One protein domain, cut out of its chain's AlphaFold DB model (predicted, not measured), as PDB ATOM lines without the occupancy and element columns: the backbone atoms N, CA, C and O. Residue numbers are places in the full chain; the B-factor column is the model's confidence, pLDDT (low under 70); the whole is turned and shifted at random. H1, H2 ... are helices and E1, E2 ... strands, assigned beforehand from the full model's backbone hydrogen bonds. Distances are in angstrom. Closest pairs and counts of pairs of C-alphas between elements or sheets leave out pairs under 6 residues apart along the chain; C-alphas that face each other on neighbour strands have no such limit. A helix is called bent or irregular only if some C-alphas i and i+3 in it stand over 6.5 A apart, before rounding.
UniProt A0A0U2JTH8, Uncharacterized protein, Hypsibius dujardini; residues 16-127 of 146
ATOM      1  N   LEU A  16       3.914   0.045 -22.270       41.16
ATOM      2  CA  LEU A  16       2.967   1.064 -22.716       41.16
ATOM      3  C   LEU A  16       3.692   2.407 -22.631       41.16
ATOM      4  O   LEU A  16       4.219   2.709 -21.574       41.16
ATOM      5  N   VAL A  17       3.745   3.176 -23.721       40.31
ATOM      6  CA  VAL A  17       4.372   4.505 -23.744       40.31
ATOM      7  C   VAL A  17       3.287   5.533 -24.002       40.31
ATOM      8  O   VAL A  17       2.633   5.536 -25.047       40.31
ATOM      9  N   ARG A  18       3.089   6.440 -23.048       46.50
ATOM     10  CA  ARG A  18       2.323   7.661 -23.293       46.50
ATOM     11  C   ARG A  18       3.304   8.750 -23.695       46.50
ATOM     12  O   ARG A  18       4.014   9.249 -22.840       46.50
ATOM     13  N   ILE A  19       3.353   9.108 -24.975       49.47
ATOM     14  CA  ILE A  19       4.102  10.289 -25.414       49.47
ATOM     15  C   ILE A  19       3.123  11.456 -25.374       49.47
ATOM     16  O   ILE A  19       2.251  11.573 -26.235       49.47
ATOM     17  N   ILE A  20       3.225  12.312 -24.358       49.00
ATOM     18  CA  ILE A  20       2.610  13.635 -24.457       49.00
ATOM     19  C   ILE A  20       3.464  14.392 -25.475       49.00
ATOM     20  O   ILE A  20       4.565  14.837 -25.169       49.00
ATOM     21  N   GLY A  21       3.001  14.471 -26.725       46.62
ATOM     22  CA  GLY A  21       3.598  15.398 -27.677       46.62
ATOM     23  C   GLY A  21       3.524  16.799 -27.077       46.62
ATOM     24  O   GLY A  21       2.449  17.157 -26.598       46.62
ATOM     25  N   VAL A  22       4.654  17.526 -27.086       45.72
ATOM     26  CA  VAL A  22       4.854  18.981 -26.877       45.72
ATOM     27  C   VAL A  22       6.047  19.229 -25.940       45.72
ATOM     28  O   VAL A  22       6.002  18.848 -24.781       45.72
ATOM     29  N   LEU A  23       7.094  19.886 -26.466       47.19
ATOM     30  CA  LEU A  23       8.083  20.725 -25.753       47.19
ATOM     31  C   LEU A  23       8.321  20.363 -24.271       47.19
ATOM     32  O   LEU A  23       8.025  21.163 -23.388       47.19
ATOM     33  N   ALA A  24       8.819  19.163 -23.977       55.94
ATOM     34  CA  ALA A  24       9.124  18.813 -22.596       55.94
ATOM     35  C   ALA A  24      10.358  19.594 -22.128       55.94
ATOM     36  O   ALA A  24      11.435  19.478 -22.722       55.94
ATOM     37  N   GLU A  25      10.199  20.394 -21.074       67.25
ATOM     38  CA  GLU A  25      11.334  20.962 -20.357       67.25
ATOM     39  C   GLU A  25      12.083  19.820 -19.669       67.25
ATOM     40  O   GLU A  25      11.491  18.994 -18.972       67.25
ATOM     41  N   LEU A  26      13.390  19.735 -19.911       75.12
ATOM     42  CA  LEU A  26      14.217  18.722 -19.272       75.12
ATOM     43  C   LEU A  26      14.328  18.996 -17.760       75.12
ATOM     44  O   LEU A  26      14.407  20.158 -17.354       75.12
ATOM     45  N   PRO A  27      14.408  17.944 -16.927       81.81
ATOM     46  CA  PRO A  27      14.420  16.532 -17.308       81.81
ATOM     47  C   PRO A  27      13.017  15.972 -17.598       81.81
ATOM     48  O   PRO A  27      12.080  16.192 -16.833       81.81
ATOM     49  N   LEU A  28      12.913  15.158 -18.653       82.31
ATOM     50  CA  LEU A  28      11.716  14.377 -18.979       82.31
ATOM     51  C   LEU A  28      11.392  13.413 -17.833       82.31
ATOM     52  O   LEU A  28      12.218  12.579 -17.453       82.31
ATOM     53  N   ARG A  29      10.176  13.496 -17.297       85.06
ATOM     54  CA  ARG A  29       9.712  12.645 -16.199       85.06
ATOM     55  C   ARG A  29       9.137  11.350 -16.754       85.06
ATOM     56  O   ARG A  29       8.124  11.359 -17.452       85.06
ATOM     57  N   VAL A  30       9.778  10.240 -16.409       83.00
ATOM     58  CA  VAL A  30       9.393   8.891 -16.823       83.00
ATOM     59  C   VAL A  30       8.896   8.127 -15.603       83.00
ATOM     60  O   VAL A  30       9.655   7.893 -14.671       83.00
ATOM     61  N   ASP A  31       7.641   7.704 -15.600       85.88
ATOM     62  CA  ASP A  31       7.081   6.906 -14.513       85.88
ATOM     63  C   ASP A  31       7.006   5.436 -14.906       85.88
ATOM     64  O   ASP A  31       6.279   5.060 -15.826       85.88
ATOM     65  N   ILE A  32       7.779   4.603 -14.222       85.06
ATOM     66  CA  ILE A  32       7.768   3.156 -14.392       85.06
ATOM     67  C   ILE A  32       6.699   2.596 -13.465       85.06
ATOM     68  O   ILE A  32       6.797   2.669 -12.248       85.06
ATOM     69  N   VAL A  33       5.674   2.007 -14.049       85.50
ATOM     70  CA  VAL A  33       4.497   1.490 -13.373       85.50
ATOM     71  C   VAL A  33       4.594  -0.019 -13.371       85.50
ATOM     72  O   VAL A  33       4.608  -0.648 -14.428       85.50
ATOM     73  N   THR A  34       4.657  -0.607 -12.188       84.69
ATOM     74  CA  THR A  34       4.790  -2.050 -12.018       84.69
ATOM     75  C   THR A  34       3.634  -2.629 -11.232       84.69
ATOM     76  O   THR A  34       3.033  -1.966 -10.389       84.69
ATOM     77  N   TRP A  35       3.320  -3.884 -11.518       84.38
ATOM     78  CA  TRP A  35       2.323  -4.663 -10.804       84.38
ATOM     79  C   TRP A  35       2.850  -6.073 -10.566       84.38
ATOM     80  O   TRP A  35       3.733  -6.580 -11.262       84.38
ATOM     81  N   GLY A  36       2.277  -6.724  -9.566       81.44
ATOM     82  CA  GLY A  36       2.646  -8.074  -9.192       81.44
ATOM     83  C   GLY A  36       1.978  -8.481  -7.893       81.44
ATOM     84  O   GLY A  36       1.304  -7.687  -7.233       81.44
ATOM     85  N   LEU A  37       2.184  -9.736  -7.515       84.00
ATOM     86  CA  LEU A  37       1.717 -10.237  -6.230       84.00
ATOM     87  C   LEU A  37       2.586  -9.684  -5.099       84.00
ATOM     88  O   LEU A  37       3.806  -9.572  -5.228       84.00
ATOM     89  N   THR A  38       1.957  -9.374  -3.969       85.44
ATOM     90  CA  THR A  38       2.644  -8.954  -2.735       85.44
ATOM     91  C   THR A  38       2.913 -10.122  -1.789       85.44
ATOM     92  O   THR A  38       3.674  -9.978  -0.835       85.44
ATOM     93  N   GLN A  39       2.315 -11.286  -2.055       79.69
ATOM     94  CA  GLN A  39       2.467 -12.509  -1.276       79.69
ATOM     95  C   GLN A  39       2.865 -13.680  -2.182       79.69
ATOM     96  O   GLN A  39       2.494 -13.682  -3.358       79.69
ATOM     97  N   PRO A  40       3.601 -14.679  -1.660       70.62
ATOM     98  CA  PRO A  40       3.929 -15.878  -2.419       70.62
ATOM     99  C   PRO A  40       2.662 -16.598  -2.886       70.62
ATOM    100  O   PRO A  40       1.808 -16.950  -2.072       70.62
ATOM    101  N   ALA A  41       2.577 -16.865  -4.186       67.62
ATOM    102  CA  ALA A  41       1.602 -17.785  -4.754       67.62
ATOM    103  C   ALA A  41       2.262 -19.139  -5.016       67.62
ATOM    104  O   ALA A  41       3.465 -19.217  -5.284       67.62
ATOM    105  N   GLN A  42       1.474 -20.216  -4.972       63.91
ATOM    106  CA  GLN A  42       1.964 -21.528  -5.390       63.91
ATOM    107  C   GLN A  42       2.501 -21.438  -6.827       63.91
ATOM    108  O   GLN A  42       1.778 -21.057  -7.742       63.91
ATOM    109  N   GLY A  43       3.786 -21.755  -7.008       60.59
ATOM    110  CA  GLY A  43       4.433 -21.777  -8.323       60.59
ATOM    111  C   GLY A  43       4.994 -20.444  -8.835       60.59
ATOM    112  O   GLY A  43       5.537 -20.436  -9.936       60.59
ATOM    113  N   SER A  44       4.943 -19.340  -8.073       60.09
ATOM    114  CA  SER A  44       5.527 -18.057  -8.506       60.09
ATOM    115  C   SER A  44       6.475 -17.447  -7.475       60.09
ATOM    116  O   SER A  44       6.083 -17.123  -6.355       60.09
ATOM    117  N   LEU A  45       7.735 -17.252  -7.884       59.44
ATOM    118  CA  LEU A  45       8.749 -16.490  -7.140       59.44
ATOM    119  C   LEU A  45       8.861 -15.035  -7.618       59.44
ATOM    120  O   LEU A  45       9.587 -14.243  -7.020       59.44
ATOM    121  N   ALA A  46       8.144 -14.667  -8.683       62.59
ATOM    122  CA  ALA A  46       8.177 -13.331  -9.259       62.59
ATOM    123  C   ALA A  46       7.174 -12.407  -8.548       62.59
ATOM    124  O   ALA A  46       6.219 -11.904  -9.138       62.59
ATOM    125  N   ILE A  47       7.370 -12.240  -7.239       76.88
ATOM    126  CA  ILE A  47       6.545 -11.382  -6.386       76.88
ATOM    127  C   ILE A  47       7.283 -10.081  -6.066       76.88
ATOM    128  O   ILE A  47       8.511 -10.060  -5.946       76.88
ATOM    129  N   LEU A  48       6.526  -8.996  -5.905       82.75
ATOM    130  CA  LEU A  48       7.061  -7.645  -5.727       82.75
ATOM    131  C   LEU A  48       8.062  -7.514  -4.572       82.75
ATOM    132  O   LEU A  48       9.064  -6.837  -4.775       82.75
ATOM    133  N   PRO A  49       7.901  -8.184  -3.413       85.19
ATOM    134  CA  PRO A  49       8.900  -8.102  -2.347       85.19
ATOM    135  C   PRO A  49      10.307  -8.580  -2.738       85.19
ATOM    136  O   PRO A  49      11.278  -8.131  -2.137       85.19
ATOM    137  N   PHE A  50      10.441  -9.471  -3.729       80.38
ATOM    138  CA  PHE A  50      11.753  -9.936  -4.195       80.38
ATOM    139  C   PHE A  50      12.312  -9.088  -5.338       80.38
ATOM    140  O   PHE A  50      13.518  -8.858  -5.386       80.38
ATOM    141  N   VAL A  51      11.462  -8.622  -6.259       79.06
ATOM    142  CA  VAL A  51      11.915  -7.866  -7.444       79.06
ATOM    143  C   VAL A  51      11.946  -6.353  -7.231       79.06
ATOM    144  O   VAL A  51      12.751  -5.669  -7.859       79.06
ATOM    145  N   GLY A  52      11.117  -5.831  -6.327       84.19
ATOM    146  CA  GLY A  52      10.977  -4.404  -6.033       84.19
ATOM    147  C   GLY A  52      12.296  -3.727  -5.661       84.19
ATOM    148  O   GLY A  52      12.678  -2.778  -6.342       84.19
ATOM    149  N   PRO A  53      13.079  -4.258  -4.698       88.62
ATOM    150  CA  PRO A  53      14.374  -3.669  -4.343       88.62
ATOM    151  C   PRO A  53      15.355  -3.589  -5.525       88.62
ATOM    152  O   PRO A  53      16.115  -2.629  -5.656       88.62
ATOM    153  N   VAL A  54      15.324  -4.578  -6.425       84.25
ATOM    154  CA  VAL A  54      16.158  -4.573  -7.635       84.25
ATOM    155  C   VAL A  54      15.692  -3.483  -8.602       84.25
ATOM    156  O   VAL A  54      16.526  -2.734  -9.116       84.25
ATOM    157  N   MET A  55      14.380  -3.341  -8.812       84.50
ATOM    158  CA  MET A  55      13.804  -2.271  -9.636       84.50
ATOM    159  C   MET A  55      14.143  -0.886  -9.077       84.50
ATOM    160  O   MET A  55      14.604  -0.029  -9.825       84.50
ATOM    161  N   GLU A  56      14.005  -0.685  -7.766       89.75
ATOM    162  CA  GLU A  56      14.344   0.574  -7.089       89.75
ATOM    163  C   GLU A  56      15.817   0.939  -7.278       89.75
ATOM    164  O   GLU A  56      16.125   2.053  -7.703       89.75
ATOM    165  N   SER A  57      16.729  -0.015  -7.060       85.00
ATOM    166  CA  SER A  57      18.165   0.212  -7.279       85.00
ATOM    167  C   SER A  57      18.494   0.541  -8.741       85.00
ATOM    168  O   SER A  57      19.360   1.373  -9.020       85.00
ATOM    169  N   THR A  58      17.772  -0.069  -9.687       86.25
ATOM    170  CA  THR A  58      17.946   0.171 -11.124       86.25
ATOM    171  C   THR A  58      17.459   1.567 -11.504       86.25
ATOM    172  O   THR A  58      18.143   2.269 -12.243       86.25
ATOM    173  N   VAL A  59      16.318   1.998 -10.960       87.75
ATOM    174  CA  VAL A  59      15.773   3.349 -11.156       87.75
ATOM    175  C   VAL A  59      16.696   4.407 -10.570       87.75
ATOM    176  O   VAL A  59      16.948   5.421 -11.217       87.75
ATOM    177  N   GLN A  60      17.247   4.166  -9.381       90.56
ATOM    178  CA  GLN A  60      18.224   5.069  -8.782       90.56
ATOM    179  C   GLN A  60      19.460   5.215  -9.675       90.56
ATOM    180  O   GLN A  60      19.833   6.331 -10.025       90.56
ATOM    181  N   ARG A  61      20.034   4.095 -10.128       85.00
ATOM    182  CA  ARG A  61      21.189   4.115 -11.030       85.00
ATOM    183  C   ARG A  61      20.889   4.821 -12.354       85.00
ATOM    184  O   ARG A  61      21.728   5.570 -12.839       85.00
ATOM    185  N   ALA A  62      19.704   4.608 -12.926       81.31
ATOM    186  CA  ALA A  62      19.286   5.291 -14.146       81.31
ATOM    187  C   ALA A  62      19.137   6.806 -13.929       81.31
ATOM    188  O   ALA A  62      19.529   7.592 -14.784       81.31
ATOM    189  N   ASN A  63      18.621   7.234 -12.777       91.31
ATOM    190  CA  ASN A  63      18.555   8.655 -12.434       91.31
ATOM    191  C   ASN A  63      19.940   9.293 -12.301       91.31
ATOM    192  O   ASN A  63      20.120  10.430 -12.731       91.31
ATOM    193  N   ASP A  64      20.911   8.568 -11.747       90.25
ATOM    194  CA  ASP A  64      22.289   9.051 -11.649       90.25
ATOM    195  C   ASP A  64      22.948   9.143 -13.040       90.25
ATOM    196  O   ASP A  64      23.612  10.130 -13.352       90.25
ATOM    197  N   GLU A  65      22.731   8.139 -13.897       90.12
ATOM    198  CA  GLU A  65      23.320   8.042 -15.241       90.12
ATOM    199  C   GLU A  65      22.735   9.062 -16.230       90.12
ATOM    200  O   GLU A  65      23.474   9.677 -16.997       90.12
ATOM    201  N   TYR A  66      21.416   9.274 -16.194       82.81
ATOM    202  CA  TYR A  66      20.687  10.160 -17.113       82.81
ATOM    203  C   TYR A  66      20.303  11.503 -16.474       82.81
ATOM    204  O   TYR A  66      19.391  12.189 -16.952       82.81
ATOM    205  N   SER A  67      20.999  11.883 -15.401       87.31
ATOM    206  CA  SER A  67      20.745  13.111 -14.651       87.31
ATOM    207  C   SER A  67      20.708  14.342 -15.563       87.31
ATOM    208  O   SER A  67      21.539  14.516 -16.454       87.31
ATOM    209  N   GLY A  68      19.703  15.197 -15.362       81.94
ATOM    210  CA  GLY A  68      19.471  16.400 -16.171       81.94
ATOM    211  C   GLY A  68      18.735  16.161 -17.494       81.94
ATOM    212  O   GLY A  68      18.206  17.119 -18.051       81.94
ATOM    213  N   PHE A  69      18.622  14.914 -17.963       84.50
ATOM    214  CA  PHE A  69      17.856  14.566 -19.165       84.50
ATOM    215  C   PHE A  69      16.576  13.809 -18.833       84.50
ATOM    216  O   PHE A  69      15.508  14.154 -19.335       84.50
ATOM    217  N   LEU A  70      16.677  12.794 -17.978       84.38
ATOM    218  CA  LEU A  70      15.561  11.949 -17.574       84.38
ATOM    219  C   LEU A  70      15.440  11.947 -16.053       84.38
ATOM    220  O   LEU A  70      16.431  12.008 -15.328       84.38
ATOM    221  N   LYS A  71      14.203  11.855 -15.575       90.06
ATOM    222  CA  LYS A  71      13.888  11.616 -14.172       90.06
ATOM    223  C   LYS A  71      12.892  10.472 -14.076       90.06
ATOM    224  O   LYS A  71      11.714  10.641 -14.375       90.06
ATOM    225  N   PHE A  72      13.379   9.320 -13.655       89.06
ATOM    226  CA  PHE A  72      12.612   8.104 -13.464       89.06
ATOM    227  C   PHE A  72      11.959   8.064 -12.076       89.06
ATOM    228  O   PHE A  72      12.616   8.321 -11.063       89.06
ATOM    229  N   SER A  73      10.684   7.682 -12.022       91.88
ATOM    230  CA  SER A  73       9.986   7.239 -10.811       91.88
ATOM    231  C   SER A  73       9.549   5.782 -10.946       91.88
ATOM    232  O   SER A  73       9.440   5.264 -12.055       91.88
ATOM    233  N   LEU A  74       9.321   5.116  -9.813       90.06
ATOM    234  CA  LEU A  74       8.767   3.766  -9.758       90.06
ATOM    235  C   LEU A  74       7.463   3.791  -8.965       90.06
ATOM    236  O   LEU A  74       7.445   4.187  -7.799       90.06
ATOM    237  N   THR A  75       6.392   3.327  -9.591       90.69
ATOM    238  CA  THR A  75       5.049   3.277  -9.026       90.69
ATOM    239  C   THR A  75       4.560   1.838  -8.967       90.69
ATOM    240  O   THR A  75       4.481   1.151  -9.983       90.69
ATOM    241  N   TYR A  76       4.179   1.383  -7.774       89.06
ATOM    242  CA  TYR A  76       3.624   0.049  -7.560       89.06
ATOM    243  C   TYR A  76       2.093   0.090  -7.567       89.06
ATOM    244  O   TYR A  76       1.466   0.685  -6.690       89.06
ATOM    245  N   VAL A  77       1.482  -0.591  -8.531       88.25
ATOM    246  CA  VAL A  77       0.038  -0.828  -8.598       88.25
ATOM    247  C   VAL A  77      -0.238  -2.208  -8.015       88.25
ATOM    248  O   VAL A  77      -0.016  -3.233  -8.658       88.25
ATOM    249  N   VAL A  78      -0.693  -2.232  -6.763       87.56
ATOM    250  CA  VAL A  78      -0.899  -3.470  -6.000       87.56
ATOM    251  C   VAL A  78      -2.344  -3.626  -5.551       87.56
ATOM    252  O   VAL A  78      -2.989  -2.665  -5.138       87.56
ATOM    253  N   GLU A  79      -2.829  -4.865  -5.573       87.69
ATOM    254  CA  GLU A  79      -4.075  -5.272  -4.924       87.69
ATOM    255  C   GLU A  79      -3.759  -6.427  -3.965       87.69
ATOM    256  O   GLU A  79      -3.610  -7.572  -4.400       87.69
ATOM    257  N   PRO A  80      -3.618  -6.149  -2.653       85.94
ATOM    258  CA  PRO A  80      -3.200  -7.142  -1.662       85.94
ATOM    259  C   PRO A  80      -4.136  -8.348  -1.534       85.94
ATOM    260  O   PRO A  80      -3.767  -9.349  -0.925       85.94
ATOM    261  N   ARG A  81      -5.366  -8.250  -2.054       86.75
ATOM    262  CA  ARG A  81      -6.348  -9.339  -2.020       86.75
ATOM    263  C   ARG A  81      -6.062 -10.446  -3.033       86.75
ATOM    264  O   ARG A  81      -6.614 -11.531  -2.869       86.75
ATOM    265  N   LEU A  82      -5.237 -10.187  -4.047       85.62
ATOM    266  CA  LEU A  82      -4.891 -11.167  -5.074       85.62
ATOM    267  C   LEU A  82      -3.869 -12.160  -4.517       85.62
ATOM    268  O   LEU A  82      -2.795 -11.767  -4.063       85.62
ATOM    269  N   LYS A  83      -4.220 -13.447  -4.535       82.00
ATOM    270  CA  LYS A  83      -3.431 -14.508  -3.878       82.00
ATOM    271  C   LYS A  83      -2.689 -15.421  -4.836       82.00
ATOM    272  O   LYS A  83      -1.788 -16.143  -4.421       82.00
ATOM    273  N   ASP A  84      -3.087 -15.418  -6.095       80.19
ATOM    274  CA  ASP A  84      -2.500 -16.256  -7.120       80.19
ATOM    275  C   ASP A  84      -2.413 -15.500  -8.438       80.19
ATOM    276  O   ASP A  84      -2.938 -14.395  -8.613       80.19
ATOM    277  N   CYS A  85      -1.677 -16.089  -9.368       75.62
ATOM    278  CA  CYS A  85      -1.384 -15.415 -10.608       75.62
ATOM    279  C   CYS A  85      -2.551 -15.409 -11.600       75.62
ATOM    280  O   CYS A  85      -2.552 -14.547 -12.475       75.62
ATOM    281  N   LEU A  86      -3.527 -16.317 -11.460       77.69
ATOM    282  CA  LEU A  86      -4.746 -16.285 -12.269       77.69
ATOM    283  C   LEU A  86      -5.583 -15.066 -11.889       77.69
ATOM    284  O   LEU A  86      -5.931 -14.259 -12.743       77.69
ATOM    285  N   GLN A  87      -5.780 -14.863 -10.586       80.62
ATOM    286  CA  GLN A  87      -6.453 -13.680 -10.062       80.62
ATOM    287  C   GLN A  87      -5.740 -12.400 -10.489       80.62
ATOM    288  O   GLN A  87      -6.398 -11.431 -10.856       80.62
ATOM    289  N   LEU A  88      -4.404 -12.378 -10.457       78.94
ATOM    290  CA  LEU A  88      -3.656 -11.231 -10.960       78.94
ATOM    291  C   LEU A  88      -3.923 -10.993 -12.443       78.94
ATOM    292  O   LEU A  88      -4.303  -9.881 -12.791       78.94
ATOM    293  N   ALA A  89      -3.795 -12.016 -13.287       76.19
ATOM    294  CA  ALA A  89      -4.036 -11.894 -14.720       76.19
ATOM    295  C   ALA A  89      -5.427 -11.321 -15.037       76.19
ATOM    296  O   ALA A  89      -5.527 -10.362 -15.803       76.19
ATOM    297  N   ASP A  90      -6.466 -11.823 -14.367       79.88
ATOM    298  CA  ASP A  90      -7.851 -11.378 -14.557       79.88
ATOM    299  C   ASP A  90      -8.096  -9.932 -14.088       79.88
ATOM    300  O   ASP A  90      -9.057  -9.286 -14.509       79.88
ATOM    301  N   ASN A  91      -7.235  -9.401 -13.212       81.00
ATOM    302  CA  ASN A  91      -7.407  -8.084 -12.597       81.00
ATOM    303  C   ASN A  91      -6.395  -7.031 -13.076       81.00
ATOM    304  O   ASN A  91      -6.548  -5.863 -12.716       81.00
ATOM    305  N   ILE A  92      -5.401  -7.383 -13.903       78.25
ATOM    306  CA  ILE A  92      -4.392  -6.429 -14.400       78.25
ATOM    307  C   ILE A  92      -5.055  -5.261 -15.130       78.25
ATOM    308  O   ILE A  92      -4.820  -4.110 -14.775       78.25
ATOM    309  N   GLU A  93      -5.906  -5.522 -16.121       75.88
ATOM    310  CA  GLU A  93      -6.510  -4.453 -16.925       75.88
ATOM    311  C   GLU A  93      -7.370  -3.488 -16.078       75.88
ATOM    312  O   GLU A  93      -7.152  -2.272 -16.172       75.88
ATOM    313  N   PRO A  94      -8.267  -3.961 -15.186       79.88
ATOM    314  CA  PRO A  94      -8.961  -3.091 -14.238       79.88
ATOM    315  C   PRO A  94      -8.026  -2.299 -13.313       79.88
ATOM    316  O   PRO A  94      -8.258  -1.107 -13.092       79.88
ATOM    317  N   LEU A  95      -6.967  -2.922 -12.783       82.19
ATOM    318  CA  LEU A  95      -6.007  -2.261 -11.891       82.19
ATOM    319  C   LEU A  95      -5.237  -1.154 -12.607       82.19
ATOM    320  O   LEU A  95      -5.158  -0.028 -12.107       82.19
ATOM    321  N   MET A  96      -4.736  -1.451 -13.803       78.62
ATOM    322  CA  MET A  96      -3.996  -0.497 -14.619       78.62
ATOM    323  C   MET A  96      -4.893   0.637 -15.107       78.62
ATOM    324  O   MET A  96      -4.492   1.798 -15.048       78.62
ATOM    325  N   SER A  97      -6.132   0.335 -15.502       77.62
ATOM    326  CA  SER A  97      -7.116   1.350 -15.893       77.62
ATOM    327  C   SER A  97      -7.454   2.276 -14.728       77.62
ATOM    328  O   SER A  97      -7.469   3.499 -14.884       77.62
ATOM    329  N   LYS A  98      -7.689   1.711 -13.537       82.81
ATOM    330  CA  LYS A  98      -7.967   2.482 -12.321       82.81
ATOM    331  C   LYS A  98      -6.809   3.412 -11.986       82.81
ATOM    332  O   LYS A  98      -7.049   4.576 -11.676       82.81
ATOM    333  N   TRP A  99      -5.576   2.921 -12.057       83.94
ATOM    334  CA  TRP A  99      -4.396   3.748 -11.842       83.94
ATOM    335  C   TRP A  99      -4.290   4.860 -12.897       83.94
ATOM    336  O   TRP A  99      -4.236   6.035 -12.539       83.94
ATOM    337  N   TYR A 100      -4.373   4.507 -14.182       78.50
ATOM    338  CA  TYR A 100      -4.216   5.434 -15.306       78.50
ATOM    339  C   TYR A 100      -5.235   6.582 -15.287       78.50
ATOM    340  O   TYR A 100      -4.895   7.730 -15.573       78.50
ATOM    341  N   TYR A 101      -6.495   6.296 -14.944       78.50
ATOM    342  CA  TYR A 101      -7.545   7.316 -14.932       78.50
ATOM    343  C   TYR A 101      -7.632   8.121 -13.632       78.50
ATOM    344  O   TYR A 101      -8.122   9.252 -13.693       78.50
ATOM    345  N   ASN A 102      -7.158   7.586 -12.499       79.69
ATOM    346  CA  ASN A 102      -7.253   8.252 -11.192       79.69
ATOM    347  C   ASN A 102      -5.964   8.940 -10.738       79.69
ATOM    348  O   ASN A 102      -6.004   9.732  -9.799       79.69
ATOM    349  N   SER A 103      -4.822   8.656 -11.356       71.31
ATOM    350  CA  SER A 103      -3.586   9.343 -11.001       71.31
ATOM    351  C   SER A 103      -3.638  10.816 -11.423       71.31
ATOM    352  O   SER A 103      -3.947  11.128 -12.578       71.31
ATOM    353  N   SER A 104      -3.268  11.726 -10.522       60.06
ATOM    354  CA  SER A 104      -2.898  13.106 -10.860       60.06
ATOM    355  C   SER A 104      -1.502  13.100 -11.493       60.06
ATOM    356  O   SER A 104      -0.523  13.517 -10.884       60.06
ATOM    357  N   GLN A 105      -1.380  12.480 -12.665       63.88
ATOM    358  CA  GLN A 105      -0.083  12.151 -13.251       63.88
ATOM    359  C   GLN A 105       0.666  13.403 -13.717       63.88
ATOM    360  O   GLN A 105       0.209  14.102 -14.620       63.88
ATOM    361  N   GLU A 106       1.840  13.618 -13.123       69.75
ATOM    362  CA  GLU A 106       2.834  14.612 -13.539       69.75
ATOM    363  C   GLU A 106       3.871  14.049 -14.525       69.75
ATOM    364  O   GLU A 106       4.712  14.796 -15.008       69.75
ATOM    365  N   ALA A 107       3.847  12.747 -14.817       74.00
ATOM    366  CA  ALA A 107       4.816  12.126 -15.713       74.00
ATOM    367  C   ALA A 107       4.567  12.509 -17.180       74.00
ATOM    368  O   ALA A 107       3.425  12.497 -17.652       74.00
ATOM    369  N   ASP A 108       5.649  12.797 -17.901       76.06
ATOM    370  CA  ASP A 108       5.617  13.101 -19.334       76.06
ATOM    371  C   ASP A 108       5.489  11.805 -20.147       76.06
ATOM    372  O   ASP A 108       4.799  11.765 -21.169       76.06
ATOM    373  N   VAL A 109       6.101  10.730 -19.634       75.12
ATOM    374  CA  VAL A 109       5.991   9.362 -20.140       75.12
ATOM    375  C   VAL A 109       5.695   8.411 -18.991       75.12
ATOM    376  O   VAL A 109       6.336   8.467 -17.950       75.12
ATOM    377  N   SER A 110       4.758   7.489 -19.186       77.56
ATOM    378  CA  SER A 110       4.598   6.327 -18.304       77.56
ATOM    379  C   SER A 110       4.991   5.073 -19.064       77.56
ATOM    380  O   SER A 110       4.635   4.978 -20.235       77.56
ATOM    381  N   VAL A 111       5.702   4.159 -18.403       76.62
ATOM    382  CA  VAL A 111       6.161   2.853 -18.896       76.62
ATOM    383  C   VAL A 111       5.623   1.773 -17.973       76.62
ATOM    384  O   VAL A 111       5.737   1.890 -16.766       76.62
ATOM    385  N   PHE A 112       5.051   0.708 -18.517       77.12
ATOM    386  CA  PHE A 112       4.343  -0.301 -17.731       77.12
ATOM    387  C   PHE A 112       5.102  -1.614 -17.769       77.12
ATOM    388  O   PHE A 112       5.158  -2.211 -18.829       77.12
ATOM    389  N   ILE A 113       5.661  -2.061 -16.645       74.50
ATOM    390  CA  ILE A 113       6.494  -3.266 -16.559       74.50
ATOM    391  C   ILE A 113       5.918  -4.184 -15.490       74.50
ATOM    392  O   ILE A 113       5.971  -3.857 -14.313       74.50
ATOM    393  N   GLY A 114       5.430  -5.358 -15.872       69.69
ATOM    394  CA  GLY A 114       4.925  -6.340 -14.918       69.69
ATOM    395  C   GLY A 114       5.566  -7.704 -15.072       69.69
ATOM    396  O   GLY A 114       6.156  -8.028 -16.106       69.69
ATOM    397  N   SER A 115       5.409  -8.517 -14.033       62.84
ATOM    398  CA  SER A 115       5.687  -9.945 -14.110       62.84
ATOM    399  C   SER A 115       4.379 -10.720 -14.224       62.84
ATOM    400  O   SER A 115       3.484 -10.579 -13.391       62.84
ATOM    401  N   VAL A 116       4.283 -11.551 -15.260       59.31
ATOM    402  CA  VAL A 116       3.214 -12.541 -15.431       59.31
ATOM    403  C   VAL A 116       3.830 -13.944 -15.443       59.31
ATOM    404  O   VAL A 116       4.970 -14.106 -15.889       59.31
ATOM    405  N   PRO A 117       3.131 -14.980 -14.948       52.44
ATOM    406  CA  PRO A 117       3.623 -16.348 -15.050       52.44
ATOM    407  C   PRO A 117       3.758 -16.784 -16.501       52.44
ATOM    408  O   PRO A 117       2.959 -16.415 -17.358       52.44
ATOM    409  N   ARG A 118       4.719 -17.674 -16.739       52.31
ATOM    410  CA  ARG A 118       5.051 -18.232 -18.057       52.31
ATOM    411  C   ARG A 118       3.890 -18.951 -18.757       52.31
ATOM    412  O   ARG A 118       3.911 -19.081 -19.973       52.31
ATOM    413  N   GLU A 119       2.927 -19.455 -17.989       48.59
ATOM    414  CA  GLU A 119       1.781 -20.229 -18.484       48.59
ATOM    415  C   GLU A 119       0.655 -19.349 -19.037       48.59
ATOM    416  O   GLU A 119      -0.286 -19.860 -19.641       48.59
ATOM    417  N   PHE A 120       0.757 -18.028 -18.873       47.97
ATOM    418  CA  PHE A 120      -0.206 -17.113 -19.455       47.97
ATOM    419  C   PHE A 120       0.138 -16.804 -20.915       47.97
ATOM    420  O   PHE A 120       1.278 -16.421 -21.203       47.97
ATOM    421  N   PRO A 121      -0.829 -16.913 -21.849       37.53
ATOM    422  CA  PRO A 121      -0.669 -16.305 -23.161       37.53
ATOM    423  C   PRO A 121      -0.396 -14.817 -22.947       37.53
ATOM    424  O   PRO A 121      -1.016 -14.207 -22.074       37.53
ATOM    425  N   GLN A 122       0.554 -14.256 -23.702       40.50
ATOM    426  CA  GLN A 122       0.932 -12.849 -23.582       40.50
ATOM    427  C   GLN A 122      -0.331 -11.995 -23.509       40.50
ATOM    428  O   GLN A 122      -1.128 -11.975 -24.453       40.50
ATOM    429  N   VAL A 123      -0.542 -11.343 -22.362       38.19
ATOM    430  CA  VAL A 123      -1.669 -10.434 -22.182       38.19
ATOM    431  C   VAL A 123      -1.432  -9.302 -23.169       38.19
ATOM    432  O   VAL A 123      -0.591  -8.431 -22.958       38.19
ATOM    433  N   THR A 124      -2.124  -9.370 -24.303       34.84
ATOM    434  CA  THR A 124      -2.103  -8.324 -25.318       34.84
ATOM    435  C   THR A 124      -2.894  -7.169 -24.735       34.84
ATOM    436  O   THR A 124      -4.126  -7.168 -24.771       34.84
ATOM    437  N   ILE A 125      -2.190  -6.224 -24.116       38.03
ATOM    438  CA  ILE A 125      -2.820  -5.045 -23.533       38.03
ATOM    439  C   ILE A 125      -3.394  -4.219 -24.689       38.03
ATOM    440  O   ILE A 125      -2.665  -3.745 -25.560       38.03
ATOM    441  N   LYS A 126      -4.723  -4.115 -24.727       34.44
ATOM    442  CA  LYS A 126      -5.462  -3.341 -25.726       34.44
ATOM    443  C   LYS A 126      -5.379  -1.848 -25.424       34.44
ATOM    444  O   LYS A 126      -5.279  -1.430 -24.272       34.44
ATOM    445  N   THR A 127      -5.486  -1.047 -26.481       36.94
ATOM    446  CA  THR A 127      -5.438   0.411 -26.410       36.94
ATOM    447  C   THR A 127      -6.515   0.992 -25.496       36.94
ATOM    448  O   THR A 127      -7.701   0.961 -25.823       36.94
TER     449      THR A 127
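Overview. This is residues 16 to 127 of the 146 residues of an uncharacterized protein of Hypsibius dujardini (UniProt A0A0U2JTH8). A narrow sheet of three parallel strands lies between two helices, H1 over one face and H2 over the other, with both helices running along the strands. E1 is the middle strand, E2 and E3 are the two edges, and long stretches without a named element lie before E1, between E1 and H1, and after E3. The printed part has 112 residues with two named helices and three named strands, in the order E1, H1, E2, H2, E3 along the chain; the sheet's order is E2, E1, E3, all parallel, and the class is mixed, helices and strands. The whole is compact, with a radius of gyration of the C-alphas of 15.1 A, but elongated in outline, spanning 45 by 29 by 23 A.

Along the chain. The printed part begins at Leu 16, and residues 16 to 27 hold no named element. E1 is residues 28 to 35, 22.8 A from first to last C-alpha, and begins at C-alpha 28 at (11.716, 14.377, -18.979). After residues 36 to 47, H1 is residues 48 to 65, 24.5 A long, with C-alpha 48 at (7.061, -7.645, -5.727). H1 is irregular, but only just: C-alphas 50 and 53 are 6.8 A apart. E2 is residues 70 to 77, 22.0 A long. H2 is residues 85 to 102, 24.4 A long; it is irregular, with C-alphas 90 and 93 at 7.4 A, and has a kink of 45 degrees near residue 92. E3 is residues 109 to 114, 16.6 A long, and ends at C-alpha 114 at (4.925, -6.340, -14.918).

Arrangement. In the sheet E1 is the inner strand, and E2 and E3 are edge strands. E2 and E1 are parallel, with 23 degrees between their directions; C-alphas 73 and 31 face each other at 4.7 A, and N 30 and O 71, like N 73 and O 30, are within hydrogen-bond range at 2.8 A. E1 and E3 are parallel at 22 degrees; N 33 and O 111 are within hydrogen-bond range at 2.7 A, and N 111 and O 31 at 2.8 A. H1 is on the sheet at a height over the sheet of 9.4 A, over E2 and E1, and runs along the strands, at 8 degrees to E1 on the local plane. The closest C-alphas of H1 and E2 are those of Asn 63 and Lys 71, 5.8 A apart. E1, H1 and E2 form a strand-helix-strand unit, two parallel neighbour strands with a helix between them along the chain, and its crossover is right-handed. H2 is on the opposite face at a height over the sheet of 9.3 A, over E1, and runs along the strands, at 21 degrees to E1 on the local plane. The closest C-alphas of E2 and H2 are those of Val 77 and Leu 95, 7.0 A apart. E2, H2 and E3 form a split strand-helix-strand unit, with E1 between its two strands in the sheet, and its crossover is right-handed too. With helices on both faces of the sheet there are three layers, and H1 and H2 are apart. In H1 and in H2, 12 of 14 O i to N i+4 pairs are within hydrogen-bond range.

Size, cuts and confidence. The two C-alphas farthest apart are those of Leu 23 and Gln 42, at 47.3 A. The printed part has no cut. The link from E1 to H1 is long, with 12 residues; that from H1 to E2 is tight, with 4; those from E2 to H2 and from H2 to E3 are short, with 7 and 6. The mean pLDDT of the printed part is 73.6, and 33 residues are under 70: residues 16 to 25, 41 to 46, 104 to 106 and 114 to 127.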